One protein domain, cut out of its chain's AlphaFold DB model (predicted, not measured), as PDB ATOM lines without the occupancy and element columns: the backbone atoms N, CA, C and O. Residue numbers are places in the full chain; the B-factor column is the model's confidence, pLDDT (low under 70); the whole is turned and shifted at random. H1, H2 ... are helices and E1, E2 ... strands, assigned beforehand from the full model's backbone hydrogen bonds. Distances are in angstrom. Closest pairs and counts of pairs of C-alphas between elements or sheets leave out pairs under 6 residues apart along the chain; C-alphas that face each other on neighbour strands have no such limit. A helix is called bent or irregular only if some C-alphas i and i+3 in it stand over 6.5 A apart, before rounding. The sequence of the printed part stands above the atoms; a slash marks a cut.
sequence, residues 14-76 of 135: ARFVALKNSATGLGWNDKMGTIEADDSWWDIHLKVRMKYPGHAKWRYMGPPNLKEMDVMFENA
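This is residues 14 to 76 of the 135 residues of a protein of Hordeum vulgare subsp. vulgare (UniProt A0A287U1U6). A small hairpin of two short strands, E1 and E2, sits at one side of three helices: H1 near the middle, H3 crossing it, and H2 at one end of the longest axis. H4 lies toward the opposite end of that axis, apart from the other named elements and joined to H3 by residues 59 to 65. The printed part has 63 residues, with four named helices and two named strands in the order H1, E1, E2, H2, H3, H4; the sheet, in the order E1, E2, is antiparallel, and the class is mostly helix. The whole is compact, with a radius of gyration of the C-alphas of 11.6 A and spans of 32 by 24 by 20 A.

The sheet is made of E1, residues 27 to 29, 6.7 A long, and E2, residues 34 to 36, 6.4 A long. H1 holds residues 14 to 22 and is 12.2 A long, with C-alpha 14 at (-13.872, 27.413, 25.005). H2, residues 39 to 48, is the longest helix, 13.7 A from C-alpha 39 at (7.661, 22.481, 18.299) to C-alpha 48. H3, residues 53 to 58, is 10.6 A long and is irregular, but only just: C-alphas 53 and 56 are 6.6 A apart. H4, residues 66 to 73, is 10.3 A long, with C-alpha 73 at (-21.449, 24.957, 20.735).

E1 and E2 form a hairpin, antiparallel at 134 degrees between their directions. N 29 and O 34 are 2.8 A apart and N 36 and O 27 are 2.9 A apart, both within hydrogen-bond range. The closest C-alphas of E2 and H1 are those of Ile 35 and Lys 20, 7.2 A apart; those of E2 and H3 are Thr 34 and Trp 58, 6.6 A apart. H1 and H3 touch, closest at the C-alphas of Leu 19 and His 55, 6.8 A apart, and are about perpendicular at 78 degrees. H2 and H3 only just touch, and only at the corner, with 3 pairs of C-alphas within 8 A; the closest are those of Leu 46 and Ala 56, 6.9 A apart. They run opposite ways at a shallow tilt of 18 degrees. H1 and H2 are only just apart, with closest C-alphas at 8.2 A. In H1, H2 and H4 every O i to N i+4 pair is within hydrogen-bond range; in H3 it is 0 of 2, beside 1 of 3 O i to N i+3 pairs.

The C-alphas of Ser 40 and Ala 76 are the two farthest apart, at 34.3 A. The printed part has no cut. The link from H3 to H4 is short but not tight; the other links are tight. The mean pLDDT of the printed part is 83.6, and residues 49 to 53 and 75 to 76 are under 70.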
ATOM      1  N   ALA A  14     -14.340  26.030  25.100       88.19
ATOM      2  CA  ALA A  14     -13.872  27.413  25.005       88.19
ATOM      3  C   ALA A  14     -12.341  27.529  25.063       88.19
ATOM      4  O   ALA A  14     -11.740  28.311  24.329       88.19
ATOM      5  N   ARG A  15     -11.691  26.727  25.917       88.00
ATOM      6  CA  ARG A  15     -10.225  26.641  25.951       88.00
ATOM      7  C   ARG A  15      -9.683  26.104  24.621       88.00
ATOM      8  O   ARG A  15      -8.685  26.616  24.131       88.00
ATOM      9  N   PHE A  16     -10.336  25.110  24.025       88.06
ATOM     10  CA  PHE A  16      -9.881  24.520  22.768       88.06
ATOM     11  C   PHE A  16     -10.054  25.473  21.584       88.06
ATOM     12  O   PHE A  16      -9.139  25.637  20.785       88.06
ATOM     13  N   VAL A  17     -11.172  26.193  21.521       87.19
ATOM     14  CA  VAL A  17     -11.392  27.257  20.532       87.19
ATOM     15  C   VAL A  17     -10.367  28.382  20.696       87.19
ATOM     16  O   VAL A  17      -9.828  28.870  19.708       87.19
ATOM     17  N   ALA A  18     -10.016  28.764  21.929       86.88
ATOM     18  CA  ALA A  18      -8.953  29.743  22.166       86.88
ATOM     19  C   ALA A  18      -7.586  29.263  21.646       86.88
ATOM     20  O   ALA A  18      -6.803  30.068  21.134       86.88
ATOM     21  N   LEU A  19      -7.306  27.960  21.752       88.38
ATOM     22  CA  LEU A  19      -6.141  27.327  21.145       88.38
ATOM     23  C   LEU A  19      -6.230  27.351  19.600       88.38
ATOM     24  O   LEU A  19      -5.286  27.839  18.981       88.38
ATOM     25  N   LYS A  20      -7.354  26.941  18.987       86.44
ATOM     26  CA  LYS A  20      -7.586  27.016  17.523       86.44
ATOM     27  C   LYS A  20      -7.385  28.439  16.986       86.44
ATOM     28  O   LYS A  20      -6.601  28.640  16.070       86.44
ATOM     29  N   ASN A  21      -7.987  29.439  17.630       86.62
ATOM     30  CA  ASN A  21      -7.863  30.856  17.258       86.62
ATOM     31  C   ASN A  21      -6.440  31.409  17.423       86.62
ATOM     32  O   ASN A  21      -6.050  32.390  16.794       86.62
ATOM     33  N   SER A  22      -5.660  30.820  18.326       85.50
ATOM     34  CA  SER A  22      -4.257  31.184  18.523       85.50
ATOM     35  C   SER A  22      -3.351  30.591  17.450       85.50
ATOM     36  O   SER A  22      -2.285  31.156  17.189       85.50
ATOM     37  N   ALA A  23      -3.781  29.466  16.883       86.38
ATOM     38  CA  ALA A  23      -3.140  28.715  15.821       86.38
ATOM     39  C   ALA A  23      -3.696  29.048  14.429       86.38
ATOM     40  O   ALA A  23      -3.415  28.330  13.478       86.38
ATOM     41  N   THR A  24      -4.480  30.122  14.281       82.94
ATOM     42  CA  THR A  24      -5.011  30.542  12.980       82.94
ATOM     43  C   THR A  24      -3.876  30.703  11.968       82.94
ATOM     44  O   THR A  24      -2.975  31.516  12.174       82.94
ATOM     45  N   GLY A  25      -3.933  29.930  10.882       82.12
ATOM     46  CA  GLY A  25      -2.887  29.868   9.854       82.12
ATOM     47  C   GLY A  25      -1.910  28.696   9.996       82.12
ATOM     48  O   GLY A  25      -1.050  28.537   9.137       82.12
ATOM     49  N   LEU A  26      -2.041  27.876  11.040       85.75
ATOM     50  CA  LEU A  26      -1.366  26.583  11.166       85.75
ATOM     51  C   LEU A  26      -2.242  25.461  10.604       85.75
ATOM     52  O   LEU A  26      -3.458  25.613  10.466       85.75
ATOM     53  N   GLY A  27      -1.605  24.337  10.281       86.06
ATOM     54  CA  GLY A  27      -2.287  23.154   9.776       86.06
ATOM     55  C   GLY A  27      -3.206  22.523  10.822       86.06
ATOM     56  O   GLY A  27      -3.086  22.748  12.031       86.06
ATOM     57  N   TRP A  28      -4.136  21.701  10.348       89.81
ATOM     58  CA  TRP A  28      -5.026  20.910  11.186       89.81
ATOM     59  C   TRP A  28      -4.839  19.427  10.886       89.81
ATOM     60  O   TRP A  28      -4.874  19.011   9.731       89.81
ATOM     61  N   ASN A  29      -4.667  18.622  11.931       87.69
ATOM     62  CA  ASN A  29      -4.517  17.181  11.824       87.69
ATOM     63  C   ASN A  29      -5.838  16.486  12.175       87.69
ATOM     64  O   ASN A  29      -6.149  16.281  13.350       87.69
ATOM     65  N   ASP A  30      -6.585  16.059  11.154       83.38
ATOM     66  CA  ASP A  30      -7.876  15.374  11.320       83.38
ATOM     67  C   ASP A  30      -7.777  14.015  12.021       83.38
ATOM     68  O   ASP A  30      -8.722  13.595  12.691       83.38
ATOM     69  N   LYS A  31      -6.637  13.318  11.901       82.25
ATOM     70  CA  LYS A  31      -6.437  12.005  12.536       82.25
ATOM     71  C   LYS A  31      -6.267  12.136  14.045       82.25
ATOM     72  O   LYS A  31      -6.762  11.302  14.796       82.25
ATOM     73  N   MET A  32      -5.557  13.173  14.482       81.50
ATOM     74  CA  MET A  32      -5.294  13.448  15.899       81.50
ATOM     75  C   MET A  32      -6.299  14.435  16.514       81.50
ATOM     76  O   MET A  32      -6.327  14.614  17.734       81.50
ATOM     77  N   GLY A  33      -7.119  15.083  15.679       83.75
ATOM     78  CA  GLY A  33      -8.056  16.129  16.083       83.75
ATOM     79  C   GLY A  33      -7.359  17.326  16.729       83.75
ATOM     80  O   GLY A  33      -7.886  17.895  17.684       83.75
ATOM     81  N   THR A  34      -6.147  17.662  16.283       87.50
ATOM     82  CA  THR A  34      -5.331  18.722  16.888       87.50
ATOM     83  C   THR A  34      -4.661  19.609  15.844       87.50
ATOM     84  O   THR A  34      -4.715  19.341  14.648       87.50
ATOM     85  N   ILE A  35      -4.032  20.683  16.307       88.88
ATOM     86  CA  ILE A  35      -3.266  21.616  15.487       88.88
ATOM     87  C   ILE A  35      -1.948  20.968  15.077       88.88
ATOM     88  O   ILE A  35      -1.159  20.541  15.920       88.88
ATOM     89  N   GLU A  36      -1.702  20.962  13.773       90.00
ATOM     90  CA  GLU A  36      -0.412  20.626  13.193       90.00
ATOM     91  C   GLU A  36       0.463  21.883  13.204       90.00
ATOM     92  O   GLU A  36       0.344  22.772  12.359       90.00
ATOM     93  N   ALA A  37       1.305  21.982  14.229       89.06
ATOM     94  CA  ALA A  37       2.243  23.079  14.419       89.06
ATOM     95  C   ALA A  37       3.611  22.543  14.824       89.06
ATOM     96  O   ALA A  37       3.724  21.470  15.420       89.06
ATOM     97  N   ASP A  38       4.640  23.323  14.522       90.25
ATOM     98  CA  ASP A  38       6.009  23.017  14.895       90.25
ATOM     99  C   ASP A  38       6.240  23.135  16.412       90.25
ATOM    100  O   ASP A  38       5.506  23.799  17.156       90.25
ATOM    101  N   ASP A  39       7.301  22.482  16.883       89.25
ATOM    102  CA  ASP A  39       7.661  22.481  18.299       89.25
ATOM    103  C   ASP A  39       8.005  23.884  18.817       89.25
ATOM    104  O   ASP A  39       7.740  24.175  19.984       89.25
ATOM    105  N   SER A  40       8.541  24.769  17.964       90.62
ATOM    106  CA  SER A  40       8.855  26.154  18.338       90.62
ATOM    107  C   SER A  40       7.579  26.946  18.608       90.62
ATOM    108  O   SER A  40       7.489  27.646  19.619       90.62
ATOM    109  N   TRP A  41       6.553  26.780  17.773       90.62
ATOM    110  CA  TRP A  41       5.244  27.377  17.978       90.62
ATOM    111  C   TRP A  41       4.620  26.903  19.286       90.62
ATOM    112  O   TRP A  41       4.161  27.734  20.071       90.62
ATOM    113  N   TRP A  42       4.640  25.594  19.562       90.19
ATOM    114  CA  TRP A  42       4.133  25.064  20.829       90.19
ATOM    115  C   TRP A  42       4.906  25.618  22.022       90.19
ATOM    116  O   TRP A  42       4.291  26.005  23.011       90.19
ATOM    117  N   ASP A  43       6.226  25.718  21.930       88.62
ATOM    118  CA  ASP A  43       7.056  26.291  22.984       88.62
ATOM    119  C   ASP A  43       6.753  27.772  23.223       88.62
ATOM    120  O   ASP A  43       6.579  28.185  24.369       88.62
ATOM    121  N   ILE A  44       6.626  28.572  22.164       88.25
ATOM    122  CA  ILE A  44       6.247  29.986  22.259       88.25
ATOM    123  C   ILE A  44       4.832  30.108  22.828       88.25
ATOM    124  O   ILE A  44       4.588  30.907  23.730       88.25
ATOM    125  N   HIS A  45       3.884  29.307  22.351       87.25
ATOM    126  CA  HIS A  45       2.500  29.343  22.812       87.25
ATOM    127  C   HIS A  45       2.375  28.913  24.279       87.25
ATOM    128  O   HIS A  45       1.661  29.548  25.051       87.25
ATOM    129  N   LEU A  46       3.120  27.897  24.713       85.75
ATOM    130  CA  LEU A  46       3.102  27.424  26.097       85.75
ATOM    131  C   LEU A  46       3.897  28.328  27.050       85.75
ATOM    132  O   LEU A  46       3.479  28.480  28.194       85.75
ATOM    133  N   LYS A  47       4.996  28.957  26.604       82.88
ATOM    134  CA  LYS A  47       5.835  29.854  27.430       82.88
ATOM    135  C   LYS A  47       5.312  31.292  27.461       82.88
ATOM    136  O   LYS A  47       5.201  31.885  28.529       82.88
ATOM    137  N   VAL A  48       4.982  31.863  26.302       74.50
ATOM    138  CA  VAL A  48       4.612  33.283  26.142       74.50
ATOM    139  C   VAL A  48       3.113  33.493  26.331       74.50
ATOM    140  O   VAL A  48       2.691  34.463  26.958       74.50
ATOM    141  N   ARG A  49       2.280  32.571  25.830       67.06
ATOM    142  CA  ARG A  49       0.814  32.631  25.967       67.06
ATOM    143  C   ARG A  49       0.303  31.772  27.130       67.06
ATOM    144  O   ARG A  49      -0.825  31.285  27.055       67.06
ATOM    145  N   MET A  50       1.067  31.697  28.234       59.97
ATOM    146  CA  MET A  50       0.791  31.092  29.569       59.97
ATOM    147  C   MET A  50      -0.599  31.374  30.195       59.97
ATOM    148  O   MET A  50      -0.875  31.018  31.335       59.97
ATOM    149  N   LYS A  51      -1.521  32.005  29.474       64.00
ATOM    150  CA  LYS A  51      -2.905  32.244  29.866       64.00
ATOM    151  C   LYS A  51      -3.718  30.948  30.020       64.00
ATOM    152  O   LYS A  51      -4.750  30.966  30.687       64.00
ATOM    153  N   TYR A  52      -3.269  29.826  29.441       67.31
ATOM    154  CA  TYR A  52      -3.997  28.552  29.474       67.31
ATOM    155  C   TYR A  52      -3.066  27.345  29.701       67.31
ATOM    156  O   TYR A  52      -2.688  26.671  28.740       67.31
ATOM    157  N   PRO A  53      -2.758  26.978  30.962       69.88
ATOM    158  CA  PRO A  53      -1.950  25.786  31.270       69.88
ATOM    159  C   PRO A  53      -2.576  24.480  30.741       69.88
ATOM    160  O   PRO A  53      -1.908  23.461  30.602       69.88
ATOM    161  N   GLY A  54      -3.866  24.509  30.393       79.38
ATOM    162  CA  GLY A  54      -4.590  23.386  29.804       79.38
ATOM    163  C   GLY A  54      -4.382  23.176  28.301       79.38
ATOM    164  O   GLY A  54      -5.058  22.309  27.761       79.38
ATOM    165  N   HIS A  55      -3.524  23.943  27.618       86.25
ATOM    166  CA  HIS A  55      -3.250  23.735  26.187       86.25
ATOM    167  C   HIS A  55      -2.234  22.621  25.921       86.25
ATOM    168  O   HIS A  55      -2.339  21.948  24.902       86.25
ATOM    169  N   ALA A  56      -1.298  22.373  26.844       85.38
ATOM    170  CA  ALA A  56      -0.236  21.379  26.655       85.38
ATOM    171  C   ALA A  56      -0.778  19.962  26.403       85.38
ATOM    172  O   ALA A  56      -0.245  19.234  25.571       85.38
ATOM    173  N   LYS A  57      -1.888  19.595  27.057       86.25
ATOM    174  CA  LYS A  57      -2.551  18.295  26.855       86.25
ATOM    175  C   LYS A  57      -3.070  18.084  25.430       86.25
ATOM    176  O   LYS A  57      -3.275  16.943  25.042       86.25
ATOM    177  N   TRP A  58      -3.280  19.159  24.670       86.75
ATOM    178  CA  TRP A  58      -3.793  19.082  23.307       86.75
ATOM    179  C   TRP A  58      -2.711  19.013  22.244       86.75
ATOM    180  O   TRP A  58      -3.032  18.792  21.085       86.75
ATOM    181  N   ARG A  59      -1.434  19.115  22.622       86.31
ATOM    182  CA  ARG A  59      -0.313  18.981  21.686       86.31
ATOM    183  C   ARG A  59      -0.314  17.642  20.952       86.31
ATOM    184  O   ARG A  59       0.005  17.595  19.775       86.31
ATOM    185  N   TYR A  60      -0.696  16.574  21.649       84.50
ATOM    186  CA  TYR A  60      -0.642  15.212  21.117       84.50
ATOM    187  C   TYR A  60      -2.013  14.662  20.717       84.50
ATOM    188  O   TYR A  60      -2.091  13.767  19.883       84.50
ATOM    189  N   MET A  61      -3.097  15.176  21.308       86.94
ATOM    190  CA  MET A  61      -4.455  14.719  21.010       86.94
ATOM    191  C   MET A  61      -5.486  15.782  21.381       86.94
ATOM    192  O   MET A  61      -5.447  16.327  22.485       86.94
ATOM    193  N   GLY A  62      -6.428  16.059  20.483       86.75
ATOM    194  CA  GLY A  62      -7.537  16.970  20.759       86.75
ATOM    195  C   GLY A  62      -8.495  16.478  21.855       86.75
ATOM    196  O   GLY A  62      -8.367  15.363  22.369       86.75
ATOM    197  N   PRO A  63      -9.483  17.301  22.242       86.12
ATOM    198  CA  PRO A  63     -10.584  16.858  23.083       86.12
ATOM    199  C   PRO A  63     -11.292  15.639  22.469       86.12
ATOM    200  O   PRO A  63     -11.570  15.642  21.267       86.12
ATOM    201  N   PRO A  64     -11.638  14.620  23.274       82.50
ATOM    202  CA  PRO A  64     -12.515  13.558  22.805       82.50
ATOM    203  C   PRO A  64     -13.883  14.154  22.463       82.50
ATOM    204  O   PRO A  64     -14.380  15.017  23.189       82.50
ATOM    205  N   ASN A  65     -14.487  13.669  21.381       85.12
ATOM    206  CA  ASN A  65     -15.784  14.128  20.873       85.12
ATOM    207  C   ASN A  65     -15.796  15.599  20.425       85.12
ATOM    208  O   ASN A  65     -16.778  16.320  20.614       85.12
ATOM    209  N   LEU A  66     -14.679  16.080  19.867       86.06
ATOM    210  CA  LEU A  66     -14.580  17.453  19.379       86.06
ATOM    211  C   LEU A  66     -15.677  17.783  18.356       86.06
ATOM    212  O   LEU A  66     -16.268  18.850  18.452       86.06
ATOM    213  N   LYS A  67     -15.987  16.861  17.436       85.31
ATOM    214  CA  LYS A  67     -17.017  17.059  16.403       85.31
ATOM    215  C   LYS A  67     -18.391  17.313  17.020       85.31
ATOM    216  O   LYS A  67     -19.114  18.204  16.598       85.31
ATOM    217  N   GLU A  68     -18.741  16.556  18.052       88.25
ATOM    218  CA  GLU A  68     -19.988  16.721  18.790       88.25
ATOM    219  C   GLU A  68     -19.991  18.036  19.576       88.25
ATOM    220  O   GLU A  68     -21.017  18.707  19.647       88.25
ATOM    221  N   MET A  69     -18.847  18.430  20.148       87.75
ATOM    222  CA  MET A  69     -18.702  19.716  20.838       87.75
ATOM    223  C   MET A  69     -18.838  20.898  19.868       87.75
ATOM    224  O   MET A  69     -19.522  21.858  20.215       87.75
ATOM    225  N   ASP A  70     -18.255  20.817  18.669       87.00
ATOM    226  CA  ASP A  70     -18.431  21.808  17.600       87.00
ATOM    227  C   ASP A  70     -19.932  21.913  17.251       87.00
ATOM    228  O   ASP A  70     -20.518  22.978  17.409       87.00
ATOM    229  N   VAL A  71     -20.629  20.806  16.959       87.44
ATOM    230  CA  VAL A  71     -22.086  20.829  16.673       87.44
ATOM    231  C   VAL A  71     -22.911  21.433  17.821       87.44
ATOM    232  O   VAL A  71     -23.857  22.181  17.583       87.44
ATOM    233  N   MET A  72     -22.574  21.136  19.080       86.81
ATOM    234  CA  MET A  72     -23.322  21.630  20.244       86.81
ATOM    235  C   MET A  72     -23.074  23.110  20.563       86.81
ATOM    236  O   MET A  72     -23.944  23.756  21.151       86.81
ATOM    237  N   PHE A  73     -21.884  23.639  20.259       85.12
ATOM    238  CA  PHE A  73     -21.449  24.957  20.735       85.12
ATOM    239  C   PHE A  73     -21.128  25.963  19.622       85.12
ATOM    240  O   PHE A  73     -21.195  27.166  19.874       85.12
ATOM    241  N   GLU A  74     -20.801  25.515  18.413       76.62
ATOM    242  CA  GLU A  74     -20.599  26.358  17.230       76.62
ATOM    243  C   GLU A  74     -21.954  26.842  16.686       76.62
ATOM    244  O   GLU A  74     -22.163  28.050  16.575       76.62
ATOM    245  N   ASN A  75     -22.937  25.940  16.537       58.72
ATOM    246  CA  ASN A  75     -24.307  26.249  16.087       58.72
ATOM    247  C   ASN A  75     -25.156  27.070  17.078       58.72
ATOM    248  O   ASN A  75     -26.267  27.477  16.742       58.72
ATOM    249  N   ALA A  76     -24.670  27.341  18.292       54.91
ATOM    250  CA  ALA A  76     -25.332  28.280  19.204       54.91
ATOM    251  C   ALA A  76     -25.223  29.741  18.723       54.91
ATOM    252  O   ALA A  76     -25.940  30.607  19.221       54.91
TER     253      ALA A  76